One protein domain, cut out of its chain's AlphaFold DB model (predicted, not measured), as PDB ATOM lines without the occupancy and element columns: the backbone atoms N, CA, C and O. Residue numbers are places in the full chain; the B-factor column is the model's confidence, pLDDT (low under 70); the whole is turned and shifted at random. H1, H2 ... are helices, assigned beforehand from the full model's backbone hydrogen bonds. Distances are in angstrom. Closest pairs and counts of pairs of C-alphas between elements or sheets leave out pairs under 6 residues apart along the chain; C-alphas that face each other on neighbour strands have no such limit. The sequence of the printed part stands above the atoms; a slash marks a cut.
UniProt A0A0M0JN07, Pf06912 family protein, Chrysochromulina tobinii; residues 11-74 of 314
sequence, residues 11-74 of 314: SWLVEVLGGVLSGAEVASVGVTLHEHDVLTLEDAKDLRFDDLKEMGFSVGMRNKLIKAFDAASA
ATOM      1  N   SER A  11     163.620 162.019 158.483       63.62
ATOM      2  CA  SER A  11     163.268 162.398 157.109       63.62
ATOM      3  C   SER A  11     163.767 163.798 156.754       63.62
ATOM      4  O   SER A  11     164.176 164.029 155.617       63.62
ATOM      5  N   TRP A  12     163.755 164.724 157.718       74.50
ATOM      6  CA  TRP A  12     164.194 166.099 157.493       74.50
ATOM      7  C   TRP A  12     165.722 166.204 157.423       74.50
ATOM      8  O   TRP A  12     166.240 166.971 156.618       74.50
ATOM      9  N   LEU A  13     166.459 165.396 158.196       75.94
ATOM     10  CA  LEU A  13     167.924 165.355 158.143       75.94
ATOM     11  C   LEU A  13     168.410 164.877 156.777       75.94
ATOM     12  O   LEU A  13     169.325 165.463 156.206       75.94
ATOM     13  N   VAL A  14     167.770 163.848 156.219       76.44
ATOM     14  CA  VAL A  14     168.086 163.356 154.871       76.44
ATOM     15  C   VAL A  14     167.736 164.400 153.807       76.44
ATOM     16  O   VAL A  14     168.515 164.600 152.876       76.44
ATOM     17  N   GLU A  15     166.610 165.101 153.957       72.69
ATOM     18  CA  GLU A  15     166.189 166.174 153.046       72.69
ATOM     19  C   GLU A  15     167.145 167.380 153.070       72.69
ATOM     20  O   GLU A  15     167.466 167.938 152.021       72.69
ATOM     21  N   VAL A  16     167.644 167.756 154.251       75.69
ATOM     22  CA  VAL A  16     168.481 168.949 154.460       75.69
ATOM     23  C   VAL A  16     169.967 168.671 154.223       75.69
ATOM     24  O   VAL A  16     170.663 169.474 153.600       75.69
ATOM     25  N   LEU A  17     170.473 167.533 154.699       77.19
ATOM     26  CA  LEU A  17     171.902 167.206 154.685       77.19
ATOM     27  C   LEU A  17     172.302 166.272 153.538       77.19
ATOM     28  O   LEU A  17     173.485 166.213 153.200       77.19
ATOM     29  N   GLY A  18     171.355 165.583 152.894       72.69
ATOM     30  CA  GLY A  18     171.642 164.589 151.850       72.69
ATOM     31  C   GLY A  18     172.308 165.146 150.585       72.69
ATOM     32  O   GLY A  18     172.909 164.392 149.825       72.69
ATOM     33  N   GLY A  19     172.250 166.464 150.362       72.12
ATOM     34  CA  GLY A  19     172.980 167.141 149.282       72.12
ATOM     35  C   GLY A  19     174.436 167.500 149.616       72.12
ATOM     36  O   GLY A  19     175.187 167.886 148.722       72.12
ATOM     37  N   VAL A  20     174.839 167.407 150.889       74.56
ATOM     38  CA  VAL A  20     176.142 167.886 151.400       74.56
ATOM     39  C   VAL A  20     176.956 166.768 152.057       74.56
ATOM     40  O   VAL A  20     178.190 166.821 152.055       74.56
ATOM     41  N   LEU A  21     176.279 165.762 152.607       78.62
ATOM     42  CA  LEU A  21     176.858 164.646 153.346       78.62
ATOM     43  C   LEU A  21     176.430 163.310 152.737       78.62
ATOM     44  O   LEU A  21     175.343 163.179 152.173       78.62
ATOM     45  N   SER A  22     177.287 162.301 152.863       77.00
ATOM     46  CA  SER A  22     176.938 160.931 152.486       77.00
ATOM     47  C   SER A  22     175.928 160.328 153.471       77.00
ATOM     48  O   SER A  22     175.871 160.721 154.634       77.00
ATOM     49  N   GLY A  23     175.147 159.330 153.042       69.88
ATOM     50  CA  GLY A  23     174.097 158.734 153.887       69.88
ATOM     51  C   GLY A  23     174.593 158.196 155.239       69.88
ATOM     52  O   GLY A  23     173.866 158.261 156.225       69.88
ATOM     53  N   ALA A  24     175.847 157.734 155.314       73.81
ATOM     54  CA  ALA A  24     176.469 157.299 156.566       73.81
ATOM     55  C   ALA A  24     176.842 158.478 157.487       73.81
ATOM     56  O   ALA A  24     176.677 158.391 158.702       73.81
ATOM     57  N   GLU A  25     177.301 159.597 156.917       77.44
ATOM     58  CA  GLU A  25     177.595 160.820 157.671       77.44
ATOM     59  C   GLU A  25     176.313 161.480 158.194       77.44
ATOM     60  O   GLU A  25     176.299 161.938 159.331       77.44
ATOM     61  N   VAL A  26     175.224 161.479 157.410       79.50
ATOM     62  CA  VAL A  26     173.914 162.009 157.840       79.50
ATOM     63  C   VAL A  26     173.385 161.241 159.051       79.50
ATOM     64  O   VAL A  26     172.938 161.862 160.011       79.50
ATOM     65  N   ALA A  27     173.492 159.910 159.044       78.31
ATOM     66  CA  ALA A  27     173.083 159.083 160.177       78.31
ATOM     67  C   ALA A  27     173.928 159.367 161.431       78.31
ATOM     68  O   ALA A  27     173.382 159.525 162.519       78.31
ATOM     69  N   SER A  28     175.254 159.492 161.282       81.25
ATOM     70  CA  SER A  28     176.145 159.809 162.408       81.25
ATOM     71  C   SER A  28     175.870 161.193 162.997       81.25
ATOM     72  O   SER A  28     175.878 161.342 164.212       81.25
ATOM     73  N   VAL A  29     175.632 162.198 162.150       83.06
ATOM     74  CA  VAL A  29     175.287 163.557 162.589       83.06
ATOM     75  C   VAL A  29     173.919 163.570 163.272       83.06
ATOM     76  O   VAL A  29     173.772 164.215 164.304       83.06
ATOM     77  N   GLY A  30     172.938 162.846 162.726       81.88
ATOM     78  CA  GLY A  30     171.590 162.758 163.291       81.88
ATOM     79  C   GLY A  30     171.574 162.212 164.715       81.88
ATOM     80  O   GLY A  30     170.925 162.792 165.578       81.88
ATOM     81  N   VAL A  31     172.360 161.164 164.988       82.81
ATOM     82  CA  VAL A  31     172.507 160.611 166.347       82.81
ATOM     83  C   VAL A  31     173.047 161.666 167.314       82.81
ATOM     84  O   VAL A  31     172.446 161.894 168.358       82.81
ATOM     85  N   THR A  32     174.127 162.364 166.950       83.19
ATOM     86  CA  THR A  32     174.734 163.396 167.807       83.19
ATOM     87  C   THR A  32     173.808 164.594 168.037       83.19
ATOM     88  O   THR A  32     173.800 165.158 169.128       83.19
ATOM     89  N   LEU A  33     173.007 164.983 167.040       82.19
ATOM     90  CA  LEU A  33     172.021 166.060 167.177       82.19
ATOM     91  C   LEU A  33     170.858 165.656 168.093       82.19
ATOM     92  O   LEU A  33     170.484 166.428 168.972       82.19
ATOM     93  N   HIS A  34     170.344 164.432 167.958       81.94
ATOM     94  CA  HIS A  34     169.295 163.913 168.839       81.94
ATOM     95  C   HIS A  34     169.769 163.765 170.291       81.94
ATOM     96  O   HIS A  34     169.000 164.029 171.211       81.94
ATOM     97  N   GLU A  35     171.034 163.392 170.517       82.88
ATOM     98  CA  GLU A  35     171.635 163.348 171.861       82.88
ATOM     99  C   GLU A  35     171.670 164.724 172.548       82.88
ATOM    100  O   GLU A  35     171.677 164.791 173.776       82.88
ATOM    101  N   HIS A  36     171.646 165.809 171.768       81.69
ATOM    102  CA  HIS A  36     171.617 167.191 172.250       81.69
ATOM    103  C   HIS A  36     170.232 167.849 172.092       81.69
ATOM    104  O   HIS A  36     170.139 169.073 172.067       81.69
ATOM    105  N   ASP A  37     169.167 167.042 172.001       77.75
ATOM    106  CA  ASP A  37     167.759 167.472 171.928       77.75
ATOM    107  C   ASP A  37     167.397 168.304 170.677       77.75
ATOM    108  O   ASP A  37     166.402 169.024 170.642       77.75
ATOM    109  N   VAL A  38     168.183 168.182 169.601       78.56
ATOM    110  CA  VAL A  38     167.889 168.803 168.301       78.56
ATOM    111  C   VAL A  38     167.094 167.807 167.459       78.56
ATOM    112  O   VAL A  38     167.662 167.003 166.717       78.56
ATOM    113  N   LEU A  39     165.768 167.836 167.597       76.00
ATOM    114  CA  LEU A  39     164.868 166.850 166.984       76.00
ATOM    115  C   LEU A  39     164.214 167.352 165.692       76.00
ATOM    116  O   LEU A  39     163.771 166.551 164.862       76.00
ATOM    117  N   THR A  40     164.147 168.670 165.499       76.00
ATOM    118  CA  THR A  40     163.491 169.287 164.343       76.00
ATOM    119  C   THR A  40     164.378 170.299 163.626       76.00
ATOM    120  O   THR A  40     165.374 170.801 164.148       76.00
ATOM    121  N   LEU A  41     163.967 170.656 162.404       70.88
ATOM    122  CA  LEU A  41     164.590 171.740 161.649       70.88
ATOM    123  C   LEU A  41     164.454 173.101 162.357       70.88
ATOM    124  O   LEU A  41     165.245 173.989 162.073       70.88
ATOM    125  N   GLU A  42     163.460 173.299 163.228       69.56
ATOM    126  CA  GLU A  42     163.323 174.548 163.991       69.56
ATOM    127  C   GLU A  42     164.446 174.663 165.027       69.56
ATOM    128  O   GLU A  42     165.152 175.666 165.049       69.56
ATOM    129  N   ASP A  43     164.690 173.585 165.775       71.69
ATOM    130  CA  ASP A  43     165.738 173.511 166.801       71.69
ATOM    131  C   ASP A  43     167.132 173.680 166.180       71.69
ATOM    132  O   ASP A  43     168.020 174.320 166.741       71.69
ATOM    133  N   ALA A  44     167.315 173.160 164.961       74.06
ATOM    134  CA  ALA A  44     168.574 173.262 164.233       74.06
ATOM    135  C   ALA A  44     168.877 174.676 163.696       74.06
ATOM    136  O   ALA A  44     170.036 174.964 163.395       74.06
ATOM    137  N   LYS A  45     167.874 175.561 163.563       71.06
ATOM    138  CA  LYS A  45     168.069 176.947 163.084       71.06
ATOM    139  C   LYS A  45     168.733 177.845 164.117       71.06
ATOM    140  O   LYS A  45     169.399 178.804 163.735       71.06
ATOM    141  N   ASP A  46     168.541 177.548 165.396       70.69
ATOM    142  CA  ASP A  46     169.084 178.354 166.488       70.69
ATOM    143  C   ASP A  46     170.528 177.964 166.844       70.69
ATOM    144  O   ASP A  46     171.193 178.676 167.599       70.69
ATOM    145  N   LEU A  47     171.043 176.882 166.245       78.50
ATOM    146  CA  LEU A  47     172.402 176.397 166.455       78.50
ATOM    147  C   LEU A  47     173.448 177.333 165.851       78.50
ATOM    148  O   LEU A  47     173.480 177.603 164.649       78.50
ATOM    149  N   ARG A  48     174.386 177.764 166.691       77.12
ATOM    150  CA  ARG A  48     175.547 178.559 166.303       77.12
ATOM    151  C   ARG A  48     176.796 177.694 166.193       77.12
ATOM    152  O   ARG A  48     176.862 176.533 166.592       77.12
ATOM    153  N   PHE A  49     177.843 178.300 165.642       76.88
ATOM    154  CA  PHE A  49     179.138 177.650 165.436       76.88
ATOM    155  C   PHE A  49     179.788 177.137 166.730       76.88
ATOM    156  O   PHE A  49     180.527 176.144 166.698       76.88
ATOM    157  N   ASP A  50     179.520 177.819 167.843       76.69
ATOM    158  CA  ASP A  50     180.010 177.450 169.168       76.69
ATOM    159  C   ASP A  50     179.210 176.280 169.759       76.69
ATOM    160  O   ASP A  50     179.824 175.350 170.273       76.69
ATOM    161  N   ASP A  51     177.894 176.217 169.546       81.75
ATOM    162  CA  ASP A  51     177.056 175.101 170.016       81.75
ATOM    163  C   ASP A  51     177.472 173.784 169.341       81.75
ATOM    164  O   ASP A  51     177.703 172.764 169.987       81.75
ATOM    165  N   LEU A  52     177.721 173.820 168.028       81.69
ATOM    166  CA  LEU A  52     178.228 172.652 167.297       81.69
ATOM    167  C   LEU A  52     179.664 172.269 167.704       81.69
ATOM    168  O   LEU A  52     180.102 171.141 167.459       81.69
ATOM    169  N   LYS A  53     180.437 173.201 168.277       84.56
ATOM    170  CA  LYS A  53     181.771 172.910 168.827       84.56
ATOM    171  C   LYS A  53     181.647 172.091 170.103       84.56
ATOM    172  O   LYS A  53     182.427 171.161 170.292       84.56
ATOM    173  N   GLU A  54     180.697 172.458 170.957       83.81
ATOM    174  CA  GLU A  54     180.418 171.781 172.223       83.81
ATOM    175  C   GLU A  54     179.882 170.365 171.991       83.81
ATOM    176  O   GLU A  54     180.282 169.445 172.697       83.81
ATOM    177  N   MET A  55     179.137 170.155 170.901       83.81
ATOM    178  CA  MET A  55     178.715 168.829 170.416       83.81
ATOM    179  C   MET A  55     179.854 167.977 169.819       83.81
ATOM    180  O   MET A  55     179.634 166.848 169.389       83.81
ATOM    181  N   GLY A  56     181.083 168.504 169.742       82.94
ATOM    182  CA  GLY A  56     182.257 167.760 169.277       82.94
ATOM    183  C   GLY A  56     182.454 167.713 167.756       82.94
ATOM    184  O   GLY A  56     183.313 166.968 167.274       82.94
ATOM    185  N   PHE A  57     181.728 168.515 166.967       87.19
ATOM    186  CA  PHE A  57     181.894 168.514 165.512       87.19
ATOM    187  C   PHE A  57     183.199 169.193 165.059       87.19
ATOM    188  O   PHE A  57     183.579 170.290 165.490       87.19
ATOM    189  N   SER A  58     183.880 168.574 164.088       87.19
ATOM    190  CA  SER A  58     185.082 169.146 163.470       87.19
ATOM    191  C   SER A  58     184.780 170.479 162.770       87.19
ATOM    192  O   SER A  58     183.664 170.722 162.318       87.19
ATOM    193  N   VAL A  59     185.781 171.360 162.637       78.06
ATOM    194  CA  VAL A  59     185.630 172.676 161.968       78.06
ATOM    195  C   VAL A  59     185.013 172.534 160.567       78.06
ATOM    196  O   VAL A  59     184.134 173.305 160.186       78.06
ATOM    197  N   GLY A  60     185.443 171.520 159.807       77.88
ATOM    198  CA  GLY A  60     184.917 171.243 158.471       77.88
ATOM    199  C   GLY A  60     183.458 170.786 158.484       77.88
ATOM    200  O   GLY A  60     182.683 171.225 157.637       77.88
ATOM    201  N   MET A  61     183.070 169.954 159.455       81.94
ATOM    202  CA  MET A  61     181.685 169.501 159.597       81.94
ATOM    203  C   MET A  61     180.769 170.646 160.036       81.94
ATOM    204  O   MET A  61     179.712 170.834 159.446       81.94
ATOM    205  N   ARG A  62     181.216 171.494 160.968       83.75
ATOM    206  CA  ARG A  62     180.468 172.682 161.412       83.75
ATOM    207  C   ARG A  62     180.122 173.623 160.264       83.75
ATOM    208  O   ARG A  62     178.969 174.009 160.116       83.75
ATOM    209  N   ASN A  63     181.093 173.916 159.398       81.25
ATOM    210  CA  ASN A  63     180.863 174.741 158.210       81.25
ATOM    211  C   ASN A  63     179.854 174.112 157.236       81.25
ATOM    212  O   ASN A  63     179.073 174.830 156.617       81.25
ATOM    213  N   LYS A  64     179.863 172.781 157.085       82.12
ATOM    214  CA  LYS A  64     178.895 172.065 156.242       82.12
ATOM    215  C   LYS A  64     177.487 172.094 156.842       82.12
ATOM    216  O   LYS A  64     176.546 172.353 156.102       82.12
ATOM    217  N   LEU A  65     177.364 171.863 158.150       82.12
ATOM    218  CA  LEU A  65     176.085 171.842 158.864       82.12
ATOM    219  C   LEU A  65     175.429 173.217 158.883       82.12
ATOM    220  O   LEU A  65     174.299 173.329 158.431       82.12
ATOM    221  N   ILE A  66     176.152 174.270 159.277       81.06
ATOM    222  CA  ILE A  66     175.612 175.639 159.260       81.06
ATOM    223  C   ILE A  66     175.188 176.030 157.852       81.06
ATOM    224  O   ILE A  66     174.078 176.497 157.658       81.06
ATOM    225  N   LYS A  67     176.018 175.761 156.838       78.62
ATOM    226  CA  LYS A  67     175.656 176.074 155.453       78.62
ATOM    227  C   LYS A  67     174.402 175.323 154.991       78.62
ATOM    228  O   LYS A  67     173.619 175.880 154.227       78.62
ATOM    229  N   ALA A  68     174.225 174.071 155.410       77.38
ATOM    230  CA  ALA A  68     173.049 173.277 155.069       77.38
ATOM    231  C   ALA A  68     171.799 173.729 155.845       77.38
ATOM    232  O   ALA A  68     170.732 173.848 155.249       77.38
ATOM    233  N   PHE A  69     171.930 174.050 157.134       79.75
ATOM    234  CA  PHE A  69     170.848 174.581 157.963       79.75
ATOM    235  C   PHE A  69     170.438 175.987 157.536       79.75
ATOM    236  O   PHE A  69     169.248 176.238 157.406       79.75
ATOM    237  N   ASP A  70     171.380 176.864 157.197       70.31
ATOM    238  CA  ASP A  70     171.106 178.180 156.616       70.31
ATOM    239  C   ASP A  70     170.421 178.052 155.255       70.31
ATOM    240  O   ASP A  70     169.473 178.780 154.972       70.31
ATOM    241  N   ALA A  71     170.849 177.104 154.415       65.69
ATOM    242  CA  ALA A  71     170.203 176.835 153.132       65.69
ATOM    243  C   ALA A  71     168.786 176.250 153.288       65.69
ATOM    244  O   ALA A  71     167.938 176.499 152.439       65.69
ATOM    245  N   ALA A  72     168.520 175.500 154.359       63.94
ATOM    246  CA  ALA A  72     167.191 174.982 154.686       63.94
ATOM    247  C   ALA A  72     166.305 176.012 155.418       63.94
ATOM    248  O   ALA A  72     165.083 176.016 155.256       63.94
ATOM    249  N   SER A  73     166.917 176.909 156.197       54.19
ATOM    250  CA  SER A  73     166.292 178.035 156.902       54.19
ATOM    251  C   SER A  73     165.906 179.150 155.935       54.19
ATOM    252  O   SER A  73     164.811 179.714 156.033       54.19
ATOM    253  N   ALA A  74     166.739 179.372 154.914       48.53
ATOM    254  CA  ALA A  74     166.368 180.008 153.661       48.53
ATOM    255  C   ALA A  74     165.377 179.099 152.924       48.53
ATOM    256  O   ALA A  74     165.693 178.501 151.900       48.53
TER     257      ALA A  74
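AT A GLANCE: This is residues 11 to 74 of the 314 residues of the protein "Pf06912 family protein" of Chrysochromulina tobinii (UniProt A0A0M0JN07). A rounded cluster of helices: the two longest, H5 and H2, make separate sides, H1 bridges them, and short H3 and H4 sit near opposite ends of H5. The printed part has 64 residues, class all helix, with H1 to H5 in chain order. It is compact, radius of gyration of the C-alphas 10.3 A, spans 24 by 24 by 21 A.

HOW THE PARTS SIT: H5, residues 59 to 73, touches H1, residues 11 to 17, opposite ways at a steep tilt of 60 degrees; their closest C-alphas, Val 16 and Ala 72, are 6.2 A apart. With residues 69 to 73 alone H5 touches H3, residues 41 to 45, closest at C-alphas Lys 45 and Phe 69, 6.3 A. With residues 59 to 62 alone it only just touches H4, residues 51 to 54, only at the corner, with 3 pairs of C-alphas within 8 A, closest Leu 52 and Arg 62, 6.3 A. H1 touches H2, residues 23 to 35, closest at C-alphas Leu 17 and Val 26, 6.4 A. H2 and H5 are apart. In H1, H2, H3 and H5 every O i to N i+4 pair is within hydrogen-bond range; H4 is too short for one.

IN THESE COORDINATES: H5 spans 20.7 A, H2 18.7 A, H1 10.2 A, H3 6.4 A and H4 5.2 A. C-alpha 11 is at (163.268, 162.398, 157.109), C-alpha 73 at (166.292, 178.035, 156.902).

THE WHOLE: The C-alphas farthest apart, Ser 11 and Asp 50, are 25.5 A apart. The printed part has no cut, and its four links are tight. Residues 11, 23, 42 and 71 to 74 have pLDDT under 70.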